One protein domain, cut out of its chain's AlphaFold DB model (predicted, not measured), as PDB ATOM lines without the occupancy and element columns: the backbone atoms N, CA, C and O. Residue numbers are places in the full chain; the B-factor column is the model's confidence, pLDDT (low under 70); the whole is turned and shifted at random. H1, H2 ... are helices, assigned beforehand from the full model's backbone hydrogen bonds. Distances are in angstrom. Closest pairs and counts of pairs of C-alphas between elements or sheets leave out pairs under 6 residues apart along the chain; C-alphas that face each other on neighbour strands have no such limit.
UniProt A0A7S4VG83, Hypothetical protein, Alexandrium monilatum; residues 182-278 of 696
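What this domain is: This is residues 182 to 278 of the 696 residues of the protein "Hypothetical protein" of Alexandrium monilatum (UniProt A0A7S4VG83). Two three-helix halves sit next to each other along the longest axis, H1, H2 and H3 in one and H4, H5 and H6 in the other, and the links 204 to 213 and 255 to 264 reach to opposite ends of that axis. Where the halves meet, H1, H3 and H5 run the same way with their centres in a triangle; H2 packs on H3 at a slant, the last part of H6 packs on H5 at a slant, and H4 is side by side with H6. The printed part has 97 residues with six named helices, H1 to H6 in order along the chain, and no named strand; its class is all helix. The whole is compact, with a radius of gyration of the C-alphas of 13.4 A, and the C-alphas span 40 by 27 by 24 A.

How they stand to each other: Start from the longest helix, H3, residues 214 to 229. With residues 221 to 226 alone it touches H2, residues 194 to 203; look at the C-alphas of Val 200 and Ile 222, the closest pair, 6.7 A apart. These two helices run opposite ways at a steep tilt of 52 degrees. H1, residues 183 to 191, is close to H3 but not clearly touching; it runs the same way at a shallow tilt of 14 degrees, and the closest C-alphas are those of Ala 185 and Trp 215, 7.5 A apart. H5, residues 245 to 254, is also close to H3 but not clearly touching, with the C-alphas of Trp 226 and Ile 252 closest at 7.4 A; they run the same way at a tilt of 38 degrees, only just steep. H5 and H1 only just touch, with 3 pairs of C-alphas within 8 A, the closest being Arg 191 and Ala 253 at 5.7 A; they run the same way at a shallow tilt of 26 degrees. Go on to H6, residues 265 to 278, which touches H5 with residues 272 to 277 alone. Their closest C-alphas are those of Val 251 and Ala 273, 6.0 A apart, and they run opposite ways at a steep tilt of 48 degrees. H4, residues 234 to 241, touches H6, the same way at a shallow tilt of 25 degrees, with the C-alphas of Ala 236 and Ser 266 closest at 6.0 A. H2 is apart from H4, H5 and H6. In H1, H2, H3, H4, H5 and H6 every O i to N i+4 pair is within hydrogen-bond range.

Where its parts are: Find C-alpha 214 at (0.521, 63.236, -32.608); from there H3 runs 22.6 A to C-alpha 229 at (-4.038, 41.134, -34.002). Before it come H1, residues 183 to 191, and H2, residues 194 to 203, 13.9 A long. After it come H4, residues 234 to 241, and H5, residues 245 to 254, 14.1 A long. H6 begins at C-alpha 265 and runs 19.8 A to C-alpha 278 at (-3.977, 48.542, -9.323).

The domain as a whole: Look for the two C-alphas farthest apart in the links of ten residues: Lys 210, between H2 and H3, and Lys 261, between H5 and H6, are 43.1 A apart. Those two links are short; the links H1 to H2, H3 to H4 and H4 to H5 are tight, and no link is long. The printed part has no cut from residue 182 to 278, and its first and last C-alphas are 26.4 A apart. In the B-factor column the mean pLDDT of the printed part is 95.6, and no printed residue is under 70.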
ATOM      1  N   GLY A 182       8.811  62.040 -28.467       95.56
ATOM      2  CA  GLY A 182       9.843  61.866 -27.440       95.56
ATOM      3  C   GLY A 182      10.292  60.412 -27.241       95.56
ATOM      4  O   GLY A 182       9.678  59.471 -27.742       95.56
ATOM      5  N   GLU A 183      11.303  60.228 -26.389       96.50
ATOM      6  CA  GLU A 183      11.836  58.916 -25.982       96.50
ATOM      7  C   GLU A 183      10.772  57.887 -25.527       96.50
ATOM      8  O   GLU A 183      10.908  56.708 -25.866       96.50
ATOM      9  N   PRO A 184       9.672  58.263 -24.833       94.94
ATOM     10  CA  PRO A 184       8.621  57.303 -24.484       94.94
ATOM     11  C   PRO A 184       7.993  56.610 -25.704       94.94
ATOM     12  O   PRO A 184       7.633  55.434 -25.630       94.94
ATOM     13  N   ALA A 185       7.895  57.314 -26.837       97.38
ATOM     14  CA  ALA A 185       7.373  56.754 -28.078       97.38
ATOM     15  C   ALA A 185       8.344  55.751 -28.700       97.38
ATOM     16  O   ALA A 185       7.921  54.659 -29.087       97.38
ATOM     17  N   ALA A 186       9.637  56.089 -28.737       97.00
ATOM     18  CA  ALA A 186      10.685  55.179 -29.191       97.00
ATOM     19  C   ALA A 186      10.706  53.904 -28.348       97.00
ATOM     20  O   ALA A 186      10.645  52.810 -28.904       97.00
ATOM     21  N   SER A 187      10.684  54.045 -27.020       96.50
ATOM     22  CA  SER A 187      10.690  52.916 -26.088       96.50
ATOM     23  C   SER A 187       9.486  51.986 -26.268       96.50
ATOM     24  O   SER A 187       9.637  50.765 -26.217       96.50
ATOM     25  N   LEU A 188       8.286  52.533 -26.511       97.56
ATOM     26  CA  LEU A 188       7.114  51.716 -26.828       97.56
ATOM     27  C   LEU A 188       7.306  50.977 -28.155       97.56
ATOM     28  O   LEU A 188       7.117  49.765 -28.202       97.56
ATOM     29  N   LEU A 189       7.668  51.693 -29.224       97.75
ATOM     30  CA  LEU A 189       7.773  51.117 -30.564       97.75
ATOM     31  C   LEU A 189       8.827  50.010 -30.629       97.75
ATOM     32  O   LEU A 189       8.546  48.971 -31.214       97.75
ATOM     33  N   THR A 190       9.978  50.160 -29.971       97.06
ATOM     34  CA  THR A 190      11.011  49.110 -29.937       97.06
ATOM     35  C   THR A 190      10.584  47.863 -29.163       97.06
ATOM     36  O   THR A 190      11.147  46.793 -29.381       97.06
ATOM     37  N   ARG A 191       9.600  47.974 -28.259       97.00
ATOM     38  CA  ARG A 191       9.041  46.844 -27.496       97.00
ATOM     39  C   ARG A 191       7.868  46.162 -28.196       97.00
ATOM     40  O   ARG A 191       7.468  45.077 -27.780       97.00
ATOM     41  N   LEU A 192       7.305  46.771 -29.241       97.00
ATOM     42  CA  LEU A 192       6.269  46.122 -30.035       97.00
ATOM     43  C   LEU A 192       6.859  44.934 -30.808       97.00
ATOM     44  O   LEU A 192       8.013  44.989 -31.227       97.00
ATOM     45  N   PRO A 193       6.068  43.889 -31.088       95.31
ATOM     46  CA  PRO A 193       6.458  42.871 -32.057       95.31
ATOM     47  C   PRO A 193       6.779  43.467 -33.440       95.31
ATOM     48  O   PRO A 193       6.104  44.403 -33.880       95.31
ATOM     49  N   GLU A 194       7.757  42.897 -34.148       95.00
ATOM     50  CA  GLU A 194       8.295  43.437 -35.412       95.00
ATOM     51  C   GLU A 194       7.229  43.681 -36.494       95.00
ATOM     52  O   GLU A 194       7.253  44.693 -37.193       95.00
ATOM     53  N   ASP A 195       6.236  42.800 -36.605       94.94
ATOM     54  CA  ASP A 195       5.135  42.937 -37.561       94.94
ATOM     55  C   ASP A 195       4.230  44.144 -37.255       94.94
ATOM     56  O   ASP A 195       3.733  44.810 -38.171       94.94
ATOM     57  N   LEU A 196       4.052  44.478 -35.971       96.81
ATOM     58  CA  LEU A 196       3.350  45.693 -35.563       96.81
ATOM     59  C   LEU A 196       4.214  46.930 -35.790       96.81
ATOM     60  O   LEU A 196       3.677  47.927 -36.265       96.81
ATOM     61  N   GLN A 197       5.523  46.868 -35.526       97.31
ATOM     62  CA  GLN A 197       6.441  47.973 -35.831       97.31
ATOM     63  C   GLN A 197       6.376  48.338 -37.317       97.31
ATOM     64  O   GLN A 197       6.105  49.488 -37.660       97.31
ATOM     65  N   ALA A 198       6.517  47.345 -38.200       95.75
ATOM     66  CA  ALA A 198       6.453  47.544 -39.645       95.75
ATOM     67  C   ALA A 198       5.093  48.107 -40.091       95.75
ATOM     68  O   ALA A 198       5.035  49.020 -40.916       95.75
ATOM     69  N   SER A 199       3.994  47.606 -39.517       96.75
ATOM     70  CA  SER A 199       2.643  48.102 -39.812       96.75
ATOM     71  C   SER A 199       2.442  49.553 -39.369       96.75
ATOM     72  O   SER A 199       1.783  50.320 -40.068       96.75
ATOM     73  N   VAL A 200       3.016  49.942 -38.227       97.69
ATOM     74  CA  VAL A 200       2.947  51.312 -37.702       97.69
ATOM     75  C   VAL A 200       3.771  52.263 -38.556       97.69
ATOM     76  O   VAL A 200       3.227  53.263 -39.013       97.69
ATOM     77  N   ILE A 201       5.028  51.922 -38.845       97.69
ATOM     78  CA  ILE A 201       5.922  52.750 -39.669       97.69
ATOM     79  C   ILE A 201       5.337  52.954 -41.074       97.69
ATOM     80  O   ILE A 201       5.396  54.052 -41.617       97.69
ATOM     81  N   ARG A 202       4.731  51.915 -41.664       96.94
ATOM     82  CA  ARG A 202       4.154  51.983 -43.015       96.94
ATOM     83  C   ARG A 202       2.794  52.684 -43.069       96.94
ATOM     84  O   ARG A 202       2.466  53.288 -44.086       96.94
ATOM     85  N   GLY A 203       1.958  52.492 -42.052       95.75
ATOM     86  CA  GLY A 203       0.524  52.786 -42.131       95.75
ATOM     87  C   GLY A 203       0.046  53.947 -41.268       95.75
ATOM     88  O   GLY A 203      -1.130  54.309 -41.361       95.75
ATOM     89  N   PHE A 204       0.897  54.499 -40.404       97.75
ATOM     90  CA  PHE A 204       0.517  55.619 -39.558       97.75
ATOM     91  C   PHE A 204       0.634  56.949 -40.305       97.75
ATOM     92  O   PHE A 204       1.705  57.312 -40.781       97.75
ATOM     93  N   ASP A 205      -0.469  57.697 -40.334       96.00
ATOM     94  CA  ASP A 205      -0.510  59.061 -40.852       96.00
ATOM     95  C   ASP A 205      -0.710  60.068 -39.700       96.00
ATOM     96  O   ASP A 205      -1.765  60.045 -39.034       96.00
ATOM     97  N   PRO A 206       0.273  60.958 -39.446       95.69
ATOM     98  CA  PRO A 206       0.149  62.006 -38.436       95.69
ATOM     99  C   PRO A 206      -0.843  63.112 -38.831       95.69
ATOM    100  O   PRO A 206      -1.251  63.895 -37.963       95.69
ATOM    101  N   SER A 207      -1.250  63.195 -40.103       91.69
ATOM    102  CA  SER A 207      -2.149  64.235 -40.594       91.69
ATOM    103  C   SER A 207      -3.536  64.157 -39.938       91.69
ATOM    104  O   SER A 207      -4.039  63.097 -39.561       91.69
ATOM    105  N   GLY A 208      -4.179  65.311 -39.747       85.12
ATOM    106  CA  GLY A 208      -5.543  65.381 -39.216       85.12
ATOM    107  C   GLY A 208      -5.674  65.282 -37.691       85.12
ATOM    108  O   GLY A 208      -6.784  65.049 -37.202       85.12
ATOM    109  N   THR A 209      -4.595  65.461 -36.922       86.94
ATOM    110  CA  THR A 209      -4.726  65.889 -35.516       86.94
ATOM    111  C   THR A 209      -5.140  67.362 -35.494       86.94
ATOM    112  O   THR A 209      -4.508  68.200 -36.127       86.94
ATOM    113  N   LYS A 210      -6.248  67.694 -34.823       83.25
ATOM    114  CA  LYS A 210      -6.703  69.097 -34.696       83.25
ATOM    115  C   LYS A 210      -6.004  69.832 -33.555       83.25
ATOM    116  O   LYS A 210      -5.952  71.052 -33.534       83.25
ATOM    117  N   ASP A 211      -5.518  69.060 -32.601       87.31
ATOM    118  CA  ASP A 211      -4.947  69.443 -31.319       87.31
ATOM    119  C   ASP A 211      -3.413  69.366 -31.306       87.31
ATOM    120  O   ASP A 211      -2.795  69.679 -30.296       87.31
ATOM    121  N   GLY A 212      -2.791  68.933 -32.411       93.25
ATOM    122  CA  GLY A 212      -1.343  68.717 -32.496       93.25
ATOM    123  C   GLY A 212      -0.840  67.527 -31.670       93.25
ATOM    124  O   GLY A 212       0.363  67.290 -31.608       93.25
ATOM    125  N   ASN A 213      -1.733  66.746 -31.050       95.44
ATOM    126  CA  ASN A 213      -1.362  65.597 -30.230       95.44
ATOM    127  C   ASN A 213      -1.089  64.355 -31.096       95.44
ATOM    128  O   ASN A 213      -1.889  63.415 -31.174       95.44
ATOM    129  N   VAL A 214       0.065  64.355 -31.767       96.81
ATOM    130  CA  VAL A 214       0.521  63.236 -32.608       96.81
ATOM    131  C   VAL A 214       0.677  61.955 -31.784       96.81
ATOM    132  O   VAL A 214       0.308  60.880 -32.257       96.81
ATOM    133  N   TRP A 215       1.132  62.065 -30.529       96.50
ATOM    134  CA  TRP A 215       1.304  60.925 -29.625       96.50
ATOM    135  C   TRP A 215      -0.015  60.206 -29.329       96.50
ATOM    136  O   TRP A 215      -0.116  58.997 -29.535       96.50
ATOM    137  N   GLY A 216      -1.054  60.941 -28.924       95.88
ATOM    138  CA  GLY A 216      -2.368  60.361 -28.640       95.88
ATOM    139  C   GLY A 216      -2.970  59.655 -29.861       95.88
ATOM    140  O   GLY A 216      -3.574  58.582 -29.740       95.88
ATOM    141  N   ARG A 217      -2.746  60.203 -31.063       96.25
ATOM    142  CA  ARG A 217      -3.164  59.574 -32.323       96.25
ATOM    143  C   ARG A 217      -2.363  58.307 -32.626       96.25
ATOM    144  O   ARG A 217      -2.971  57.292 -32.973       96.25
ATOM    145  N   LEU A 218      -1.039  58.343 -32.464       97.62
ATOM    146  CA  LEU A 218      -0.160  57.185 -32.651       97.62
ATOM    147  C   LEU A 218      -0.532  56.050 -31.698       97.62
ATOM    148  O   LEU A 218      -0.760  54.925 -32.143       97.62
ATOM    149  N   LEU A 219      -0.690  56.348 -30.409       97.62
ATOM    150  CA  LEU A 219      -1.094  55.368 -29.405       97.62
ATOM    151  C   LEU A 219      -2.473  54.774 -29.730       97.62
ATOM    152  O   LEU A 219      -2.676  53.560 -29.645       97.62
ATOM    153  N   GLY A 220      -3.416  55.605 -30.184       97.06
ATOM    154  CA  GLY A 220      -4.722  55.158 -30.666       97.06
ATOM    155  C   GLY A 220      -4.640  54.193 -31.856       97.06
ATOM    156  O   GLY A 220      -5.375  53.199 -31.881       97.06
ATOM    157  N   TYR A 221      -3.737  54.456 -32.804       97.94
ATOM    158  CA  TYR A 221      -3.489  53.613 -33.976       97.94
ATOM    159  C   TYR A 221      -2.833  52.278 -33.602       97.94
ATOM    160  O   TYR A 221      -3.369  51.221 -33.950       97.94
ATOM    161  N   ILE A 222      -1.753  52.310 -32.809       98.06
ATOM    162  CA  ILE A 222      -1.063  51.119 -32.280       98.06
ATOM    163  C   ILE A 222      -2.063  50.216 -31.559       98.06
ATOM    164  O   ILE A 222      -2.162  49.026 -31.857       98.06
ATOM    165  N   ARG A 223      -2.883  50.789 -30.673       97.75
ATOM    166  CA  ARG A 223      -3.922  50.057 -29.941       97.75
ATOM    167  C   ARG A 223      -4.947  49.401 -30.871       97.75
ATOM    168  O   ARG A 223      -5.408  48.301 -30.582       97.75
ATOM    169  N   SER A 224      -5.321  50.043 -31.982       97.25
ATOM    170  CA  SER A 224      -6.244  49.454 -32.965       97.25
ATOM    171  C   SER A 224      -5.637  48.238 -33.671       97.25
ATOM    172  O   SER A 224      -6.304  47.206 -33.791       97.25
ATOM    173  N   LEU A 225      -4.376  48.338 -34.104       97.44
ATOM    174  CA  LEU A 225      -3.653  47.233 -34.739       97.44
ATOM    175  C   LEU A 225      -3.438  46.073 -33.767       97.44
ATOM    176  O   LEU A 225      -3.742  44.926 -34.092       97.44
ATOM    177  N   TRP A 226      -2.992  46.385 -32.553       97.56
ATOM    178  CA  TRP A 226      -2.722  45.411 -31.506       97.56
ATOM    179  C   TRP A 226      -3.993  44.660 -31.074       97.56
ATOM    180  O   TRP A 226      -4.010  43.430 -31.073       97.56
ATOM    181  N   SER A 227      -5.108  45.367 -30.842       97.19
ATOM    182  CA  SER A 227      -6.397  44.733 -30.524       97.19
ATOM    183  C   SER A 227      -6.911  43.835 -31.648       97.19
ATOM    184  O   SER A 227      -7.484  42.778 -31.379       97.19
ATOM    185  N   ARG A 228      -6.709  44.238 -32.912       95.94
ATOM    186  CA  ARG A 228      -7.101  43.439 -34.080       95.94
ATOM    187  C   ARG A 228      -6.270  42.168 -34.183       95.94
ATOM    188  O   ARG A 228      -6.835  41.107 -34.417       95.94
ATOM    189  N   ARG A 229      -4.957  42.274 -33.976       95.88
ATOM    190  CA  ARG A 229      -4.038  41.134 -34.002       95.88
ATOM    191  C   ARG A 229      -4.393  40.089 -32.949       95.88
ATOM    192  O   ARG A 229      -4.355  38.902 -33.239       95.88
ATOM    193  N   LEU A 230      -4.753  40.527 -31.747       96.00
ATOM    194  CA  LEU A 230      -5.117  39.633 -30.647       96.00
ATOM    195  C   LEU A 230      -6.565  39.119 -30.711       96.00
ATOM    196  O   LEU A 230      -6.958  38.324 -29.861       96.00
ATOM    197  N   GLY A 231      -7.373  39.580 -31.673       95.44
ATOM    198  CA  GLY A 231      -8.785  39.202 -31.768       95.44
ATOM    199  C   GLY A 231      -9.599  39.606 -30.533       95.44
ATOM    200  O   GLY A 231     -10.497  38.872 -30.118       95.44
ATOM    201  N   LEU A 232      -9.271  40.742 -29.907       95.69
ATOM    202  CA  LEU A 232      -9.926  41.166 -28.669       95.69
ATOM    203  C   LEU A 232     -11.392  41.521 -28.902       95.69
ATOM    204  O   LEU A 232     -11.744  42.202 -29.866       95.69
ATOM    205  N   ALA A 233     -12.247  41.125 -27.960       93.62
ATOM    206  CA  ALA A 233     -13.639  41.548 -27.955       93.62
ATOM    207  C   ALA A 233     -13.760  43.059 -27.666       93.62
ATOM    208  O   ALA A 233     -12.958  43.637 -26.924       93.62
ATOM    209  N   GLU A 234     -14.813  43.695 -28.189       93.12
ATOM    210  CA  GLU A 234     -15.059  45.137 -28.015       93.12
ATOM    211  C   GLU A 234     -15.053  45.607 -26.543       93.12
ATOM    212  O   GLU A 234     -14.484  46.669 -26.269       93.12
ATOM    213  N   PRO A 235     -15.583  44.841 -25.558       93.81
ATOM    214  CA  PRO A 235     -15.497  45.227 -24.149       93.81
ATOM    215  C   PRO A 235     -14.058  45.333 -23.626       93.81
ATOM    216  O   PRO A 235     -13.748  46.270 -22.893       93.81
ATOM    217  N   ALA A 236     -13.166  44.423 -24.031       96.38
ATOM    218  CA  ALA A 236     -11.759  44.456 -23.627       96.38
ATOM    219  C   ALA A 236     -11.022  45.632 -24.283       96.38
ATOM    220  O   ALA A 236     -10.305  46.366 -23.607       96.38
ATOM    221  N   SER A 237     -11.281  45.875 -25.574       96.31
ATOM    222  CA  SER A 237     -10.767  47.050 -26.292       96.31
ATOM    223  C   SER A 237     -11.192  48.349 -25.605       96.31
ATOM    224  O   SER A 237     -10.358  49.220 -25.379       96.31
ATOM    225  N   THR A 238     -12.467  48.452 -25.208       95.31
ATOM    226  CA  THR A 238     -13.031  49.615 -24.505       95.31
ATOM    227  C   THR A 238     -12.395  49.815 -23.132       95.31
ATOM    228  O   THR A 238     -12.037  50.943 -22.796       95.31
ATOM    229  N   PHE A 239     -12.208  48.736 -22.365       97.38
ATOM    230  CA  PHE A 239     -11.560  48.787 -21.055       97.38
ATOM    231  C   PHE A 239     -10.152  49.379 -21.147       97.38
ATOM    232  O   PHE A 239      -9.835  50.306 -20.409       97.38
ATOM    233  N   ILE A 240      -9.347  48.929 -22.116       97.69
ATOM    234  CA  ILE A 240      -7.988  49.448 -22.325       97.69
ATOM    235  C   ILE A 240      -8.011  50.945 -22.639       97.69
ATOM    236  O   ILE A 240      -7.161  51.673 -22.140       97.69
ATOM    237  N   ARG A 241      -9.000  51.447 -23.398       97.12
ATOM    238  CA  ARG A 241      -9.086  52.894 -23.687       97.12
ATOM    239  C   ARG A 241      -9.365  53.753 -22.463       97.12
ATOM    240  O   ARG A 241      -9.082  54.944 -22.513       97.12
ATOM    241  N   GLY A 242      -9.958  53.169 -21.424       95.62
ATOM    242  CA  GLY A 242     -10.251  53.855 -20.170       95.62
ATOM    243  C   GLY A 242      -9.085  53.868 -19.180       95.62
ATOM    244  O   GLY A 242      -9.202  54.514 -18.143       95.62
ATOM    245  N   LEU A 243      -7.988  53.156 -19.461       96.44
ATOM    246  CA  LEU A 243      -6.815  53.127 -18.588       96.44
ATOM    247  C   LEU A 243      -5.961  54.396 -18.772       96.44
ATOM    248  O   LEU A 243      -5.961  54.968 -19.862       96.44
ATOM    249  N   PRO A 244      -5.194  54.817 -17.752       96.81
ATOM    250  CA  PRO A 244      -4.144  55.827 -17.912       96.81
ATOM    251  C   PRO A 244      -3.167  55.478 -19.052       96.81
ATOM    252  O   PRO A 244      -2.955  54.299 -19.342       96.81
ATOM    253  N   GLU A 245      -2.604  56.479 -19.737       95.75
ATOM    254  CA  GLU A 245      -1.784  56.257 -20.943       95.75
ATOM    255  C   GLU A 245      -0.537  55.408 -20.670       95.75
ATOM    256  O   GLU A 245      -0.234  54.494 -21.432       95.75
ATOM    257  N   ASP A 246       0.143  55.649 -19.555       95.94
ATOM    258  CA  ASP A 246       1.281  54.864 -19.074       95.94
ATOM    259  C   ASP A 246       0.905  53.391 -18.848       95.94
ATOM    260  O   ASP A 246       1.629  52.481 -19.262       95.94
ATOM    261  N   VAL A 247      -0.279  53.143 -18.281       97.56
ATOM    262  CA  VAL A 247      -0.813  51.788 -18.103       97.56
ATOM    263  C   VAL A 247      -1.158  51.155 -19.452       97.56
ATOM    264  O   VAL A 247      -0.875  49.977 -19.653       97.56
ATOM    265  N   GLN A 248      -1.723  51.906 -20.403       97.56
ATOM    266  CA  GLN A 248      -1.982  51.402 -21.758       97.56
ATOM    267  C   GLN A 248      -0.687  50.978 -22.459       97.56
ATOM    268  O   GLN A 248      -0.638  49.891 -23.036       97.56
ATOM    269  N   VAL A 249       0.355  51.810 -22.384       97.44
ATOM    270  CA  VAL A 249       1.691  51.542 -22.940       97.44
ATOM    271  C   VAL A 249       2.269  50.261 -22.340       97.44
ATOM    272  O   VAL A 249       2.691  49.378 -23.087       97.44
ATOM    273  N   ALA A 250       2.225  50.118 -21.013       97.31
ATOM    274  CA  ALA A 250       2.692  48.914 -20.328       97.31
ATOM    275  C   ALA A 250       1.889  47.670 -20.739       97.31
ATOM    276  O   ALA A 250       2.469  46.632 -21.041       97.31
ATOM    277  N   VAL A 251       0.559  47.771 -20.826       98.00
ATOM    278  CA  VAL A 251      -0.295  46.656 -21.260       98.00
ATOM    279  C   VAL A 251       0.060  46.198 -22.674       98.00
ATOM    280  O   VAL A 251       0.203  45.003 -22.902       98.00
ATOM    281  N   ILE A 252       0.215  47.126 -23.620       97.69
ATOM    282  CA  ILE A 252       0.518  46.798 -25.021       97.69
ATOM    283  C   ILE A 252       1.919  46.186 -25.158       97.69
ATOM    284  O   ILE A 252       2.096  45.263 -25.954       97.69
ATOM    285  N   ALA A 253       2.895  46.687 -24.396       96.75
ATOM    286  CA  ALA A 253       4.285  46.253 -24.480       96.75
ATOM    287  C   ALA A 253       4.568  44.931 -23.742       96.75
ATOM    288  O   ALA A 253       5.402  44.159 -24.201       96.75
ATOM    289  N   ASP A 254       3.901  44.673 -22.612       97.00
ATOM    290  CA  ASP A 254       4.231  43.549 -21.721       97.00
ATOM    291  C   ASP A 254       3.249  42.379 -21.775       97.00
ATOM    292  O   ASP A 254       3.539  41.299 -21.252       97.00
ATOM    293  N   PHE A 255       2.068  42.559 -22.367       97.50
ATOM    294  CA  PHE A 255       1.088  41.483 -22.405       97.50
ATOM    295  C   PHE A 255       1.467  40.402 -23.423       97.50
ATOM    296  O   PHE A 255       1.432  40.612 -24.635       97.50
ATOM    297  N   ASP A 256       1.726  39.200 -22.912       96.12
ATOM    298  CA  ASP A 256       1.956  38.005 -23.717       96.12
ATOM    299  C   ASP A 256       0.675  37.166 -23.867       96.12
ATOM    300  O   ASP A 256       0.200  36.517 -22.925       96.12
ATOM    301  N   ALA A 257       0.137  37.133 -25.087       94.81
ATOM    302  CA  ALA A 257      -1.048  36.352 -25.423       94.81
ATOM    303  C   ALA A 257      -0.787  34.837 -25.504       94.81
ATOM    304  O   ALA A 257      -1.726  34.058 -25.318       94.81
ATOM    305  N   SER A 258       0.459  34.404 -25.737       92.94
ATOM    306  CA  SER A 258       0.790  32.996 -26.008       92.94
ATOM    307  C   SER A 258       0.539  32.075 -24.809       92.94
ATOM    308  O   SER A 258       0.161  30.918 -24.977       92.94
ATOM    309  N   GLY A 259       0.640  32.595 -23.585       88.69
ATOM    310  CA  GLY A 259       0.357  31.827 -22.369       88.69
ATOM    311  C   GLY A 259      -1.128  31.547 -22.068       88.69
ATOM    312  O   GLY A 259      -1.421  31.006 -20.998       88.69
ATOM    313  N   SER A 260      -2.085  31.938 -22.925       90.38
ATOM    314  CA  SER A 260      -3.513  31.653 -22.689       90.38
ATOM    315  C   SER A 260      -3.831  30.201 -23.050       90.38
ATOM    316  O   SER A 260      -3.988  29.864 -24.219       90.38
ATOM    317  N   LYS A 261      -3.954  29.328 -22.045       90.00
ATOM    318  CA  LYS A 261      -4.256  27.895 -22.254       90.00
ATOM    319  C   LYS A 261      -5.695  27.622 -22.705       90.00
ATOM    320  O   LYS A 261      -5.968  26.586 -23.293       90.00
ATOM    321  N   ASP A 262      -6.611  28.531 -22.400       87.06
ATOM    322  CA  ASP A 262      -8.059  28.425 -22.606       87.06
ATOM    323  C   ASP A 262      -8.551  29.111 -23.894       87.06
ATOM    324  O   ASP A 262      -9.750  29.131 -24.168       87.06
ATOM    325  N   GLY A 263      -7.642  29.722 -24.663       89.62
ATOM    326  CA  GLY A 263      -7.977  30.535 -25.834       89.62
ATOM    327  C   GLY A 263      -8.695  31.852 -25.510       89.62
ATOM    328  O   GLY A 263      -9.013  32.613 -26.425       89.62
ATOM    329  N   ASN A 264      -8.936  32.176 -24.234       93.06
ATOM    330  CA  ASN A 264      -9.644  33.389 -23.831       93.06
ATOM    331  C   ASN A 264      -8.674  34.536 -23.514       93.06
ATOM    332  O   ASN A 264      -8.568  35.025 -22.385       93.06
ATOM    333  N   VAL A 265      -8.004  35.015 -24.561       96.50
ATOM    334  CA  VAL A 265      -7.025  36.112 -24.489       96.50
ATOM    335  C   VAL A 265      -7.629  37.372 -23.848       96.50
ATOM    336  O   VAL A 265      -6.955  38.061 -23.083       96.50
ATOM    337  N   SER A 266      -8.918  37.646 -24.090       96.62
ATOM    338  CA  SER A 266      -9.609  38.831 -23.557       96.62
ATOM    339  C   SER A 266      -9.726  38.815 -22.028       96.62
ATOM    340  O   SER A 266      -9.485  39.838 -21.390       96.62
ATOM    341  N   ALA A 267     -10.070  37.675 -21.419       95.56
ATOM    342  CA  ALA A 267     -10.188  37.576 -19.963       95.56
ATOM    343  C   ALA A 267      -8.827  37.741 -19.272       95.56
ATOM    344  O   ALA A 267      -8.705  38.493 -18.303       95.56
ATOM    345  N   ARG A 268      -7.791  37.093 -19.815       96.69
ATOM    346  CA  ARG A 268      -6.422  37.191 -19.297       96.69
ATOM    347  C   ARG A 268      -5.867  38.607 -19.417       96.69
ATOM    348  O   ARG A 268      -5.228  39.099 -18.492       96.69
ATOM    349  N   LEU A 269      -6.169  39.282 -20.522       97.56
ATOM    350  CA  LEU A 269      -5.806  40.677 -20.726       97.56
ATOM    351  C   LEU A 269      -6.461  41.605 -19.704       97.56
ATOM    352  O   LEU A 269      -5.780  42.444 -19.126       97.56
ATOM    353  N   LEU A 270      -7.762  41.444 -19.451       97.12
ATOM    354  CA  LEU A 270      -8.469  42.248 -18.452       97.12
ATOM    355  C   LEU A 270      -7.875  42.063 -17.049       97.12
ATOM    356  O   LEU A 270      -7.706  43.041 -16.325       97.12
ATOM    357  N   GLN A 271      -7.508  40.833 -16.683       96.62
ATOM    358  CA  GLN A 271      -6.833  40.552 -15.412       96.62
ATOM    359  C   GLN A 271      -5.445  41.202 -15.342       96.62
ATOM    360  O   GLN A 271      -5.122  41.851 -14.348       96.62
ATOM    361  N   PHE A 272      -4.645  41.074 -16.404       97.81
ATOM    362  CA  PHE A 272      -3.311  41.671 -16.486       97.81
ATOM    363  C   PHE A 272      -3.359  43.202 -16.400       97.81
ATOM    364  O   PHE A 272      -2.670  43.810 -15.581       97.81
ATOM    365  N   ALA A 273      -4.232  43.822 -17.191       97.25
ATOM    366  CA  ALA A 273      -4.428  45.263 -17.201       97.25
ATOM    367  C   ALA A 273      -4.981  45.783 -15.865       97.25
ATOM    368  O   ALA A 273      -4.533  46.819 -15.378       97.25
ATOM    369  N   GLY A 274      -5.895  45.043 -15.229       96.06
ATOM    370  CA  GLY A 274      -6.388  45.353 -13.887       96.06
ATOM    371  C   GLY A 274      -5.284  45.309 -12.827       96.06
ATOM    372  O   GLY A 274      -5.211  46.200 -11.983       96.06
ATOM    373  N   ALA A 275      -4.383  44.323 -12.900       97.44
ATOM    374  CA  ALA A 275      -3.236  44.231 -11.999       97.44
ATOM    375  C   ALA A 275      -2.248  45.394 -12.196       97.44
ATOM    376  O   ALA A 275      -1.763  45.950 -11.211       97.44
ATOM    377  N   LEU A 276      -1.979  45.805 -13.440       97.00
ATOM    378  CA  LEU A 276      -1.144  46.977 -13.724       97.00
ATOM    379  C   LEU A 276      -1.790  48.276 -13.230       97.00
ATOM    380  O   LEU A 276      -1.129  49.062 -12.556       97.00
ATOM    381  N   ALA A 277      -3.086  48.471 -13.480       96.00
ATOM    382  CA  ALA A 277      -3.820  49.643 -13.008       96.00
ATOM    383  C   ALA A 277      -3.851  49.732 -11.472       96.00
ATOM    384  O   ALA A 277      -3.665  50.808 -10.906       96.00
ATOM    385  N   ALA A 278      -4.021  48.598 -10.782       95.06
ATOM    386  CA  ALA A 278      -3.977  48.542  -9.323       95.06
ATOM    387  C   ALA A 278      -2.591  48.901  -8.763       95.06
ATOM    388  O   ALA A 278      -2.503  49.524  -7.707       95.06
TER     389      ALA A 278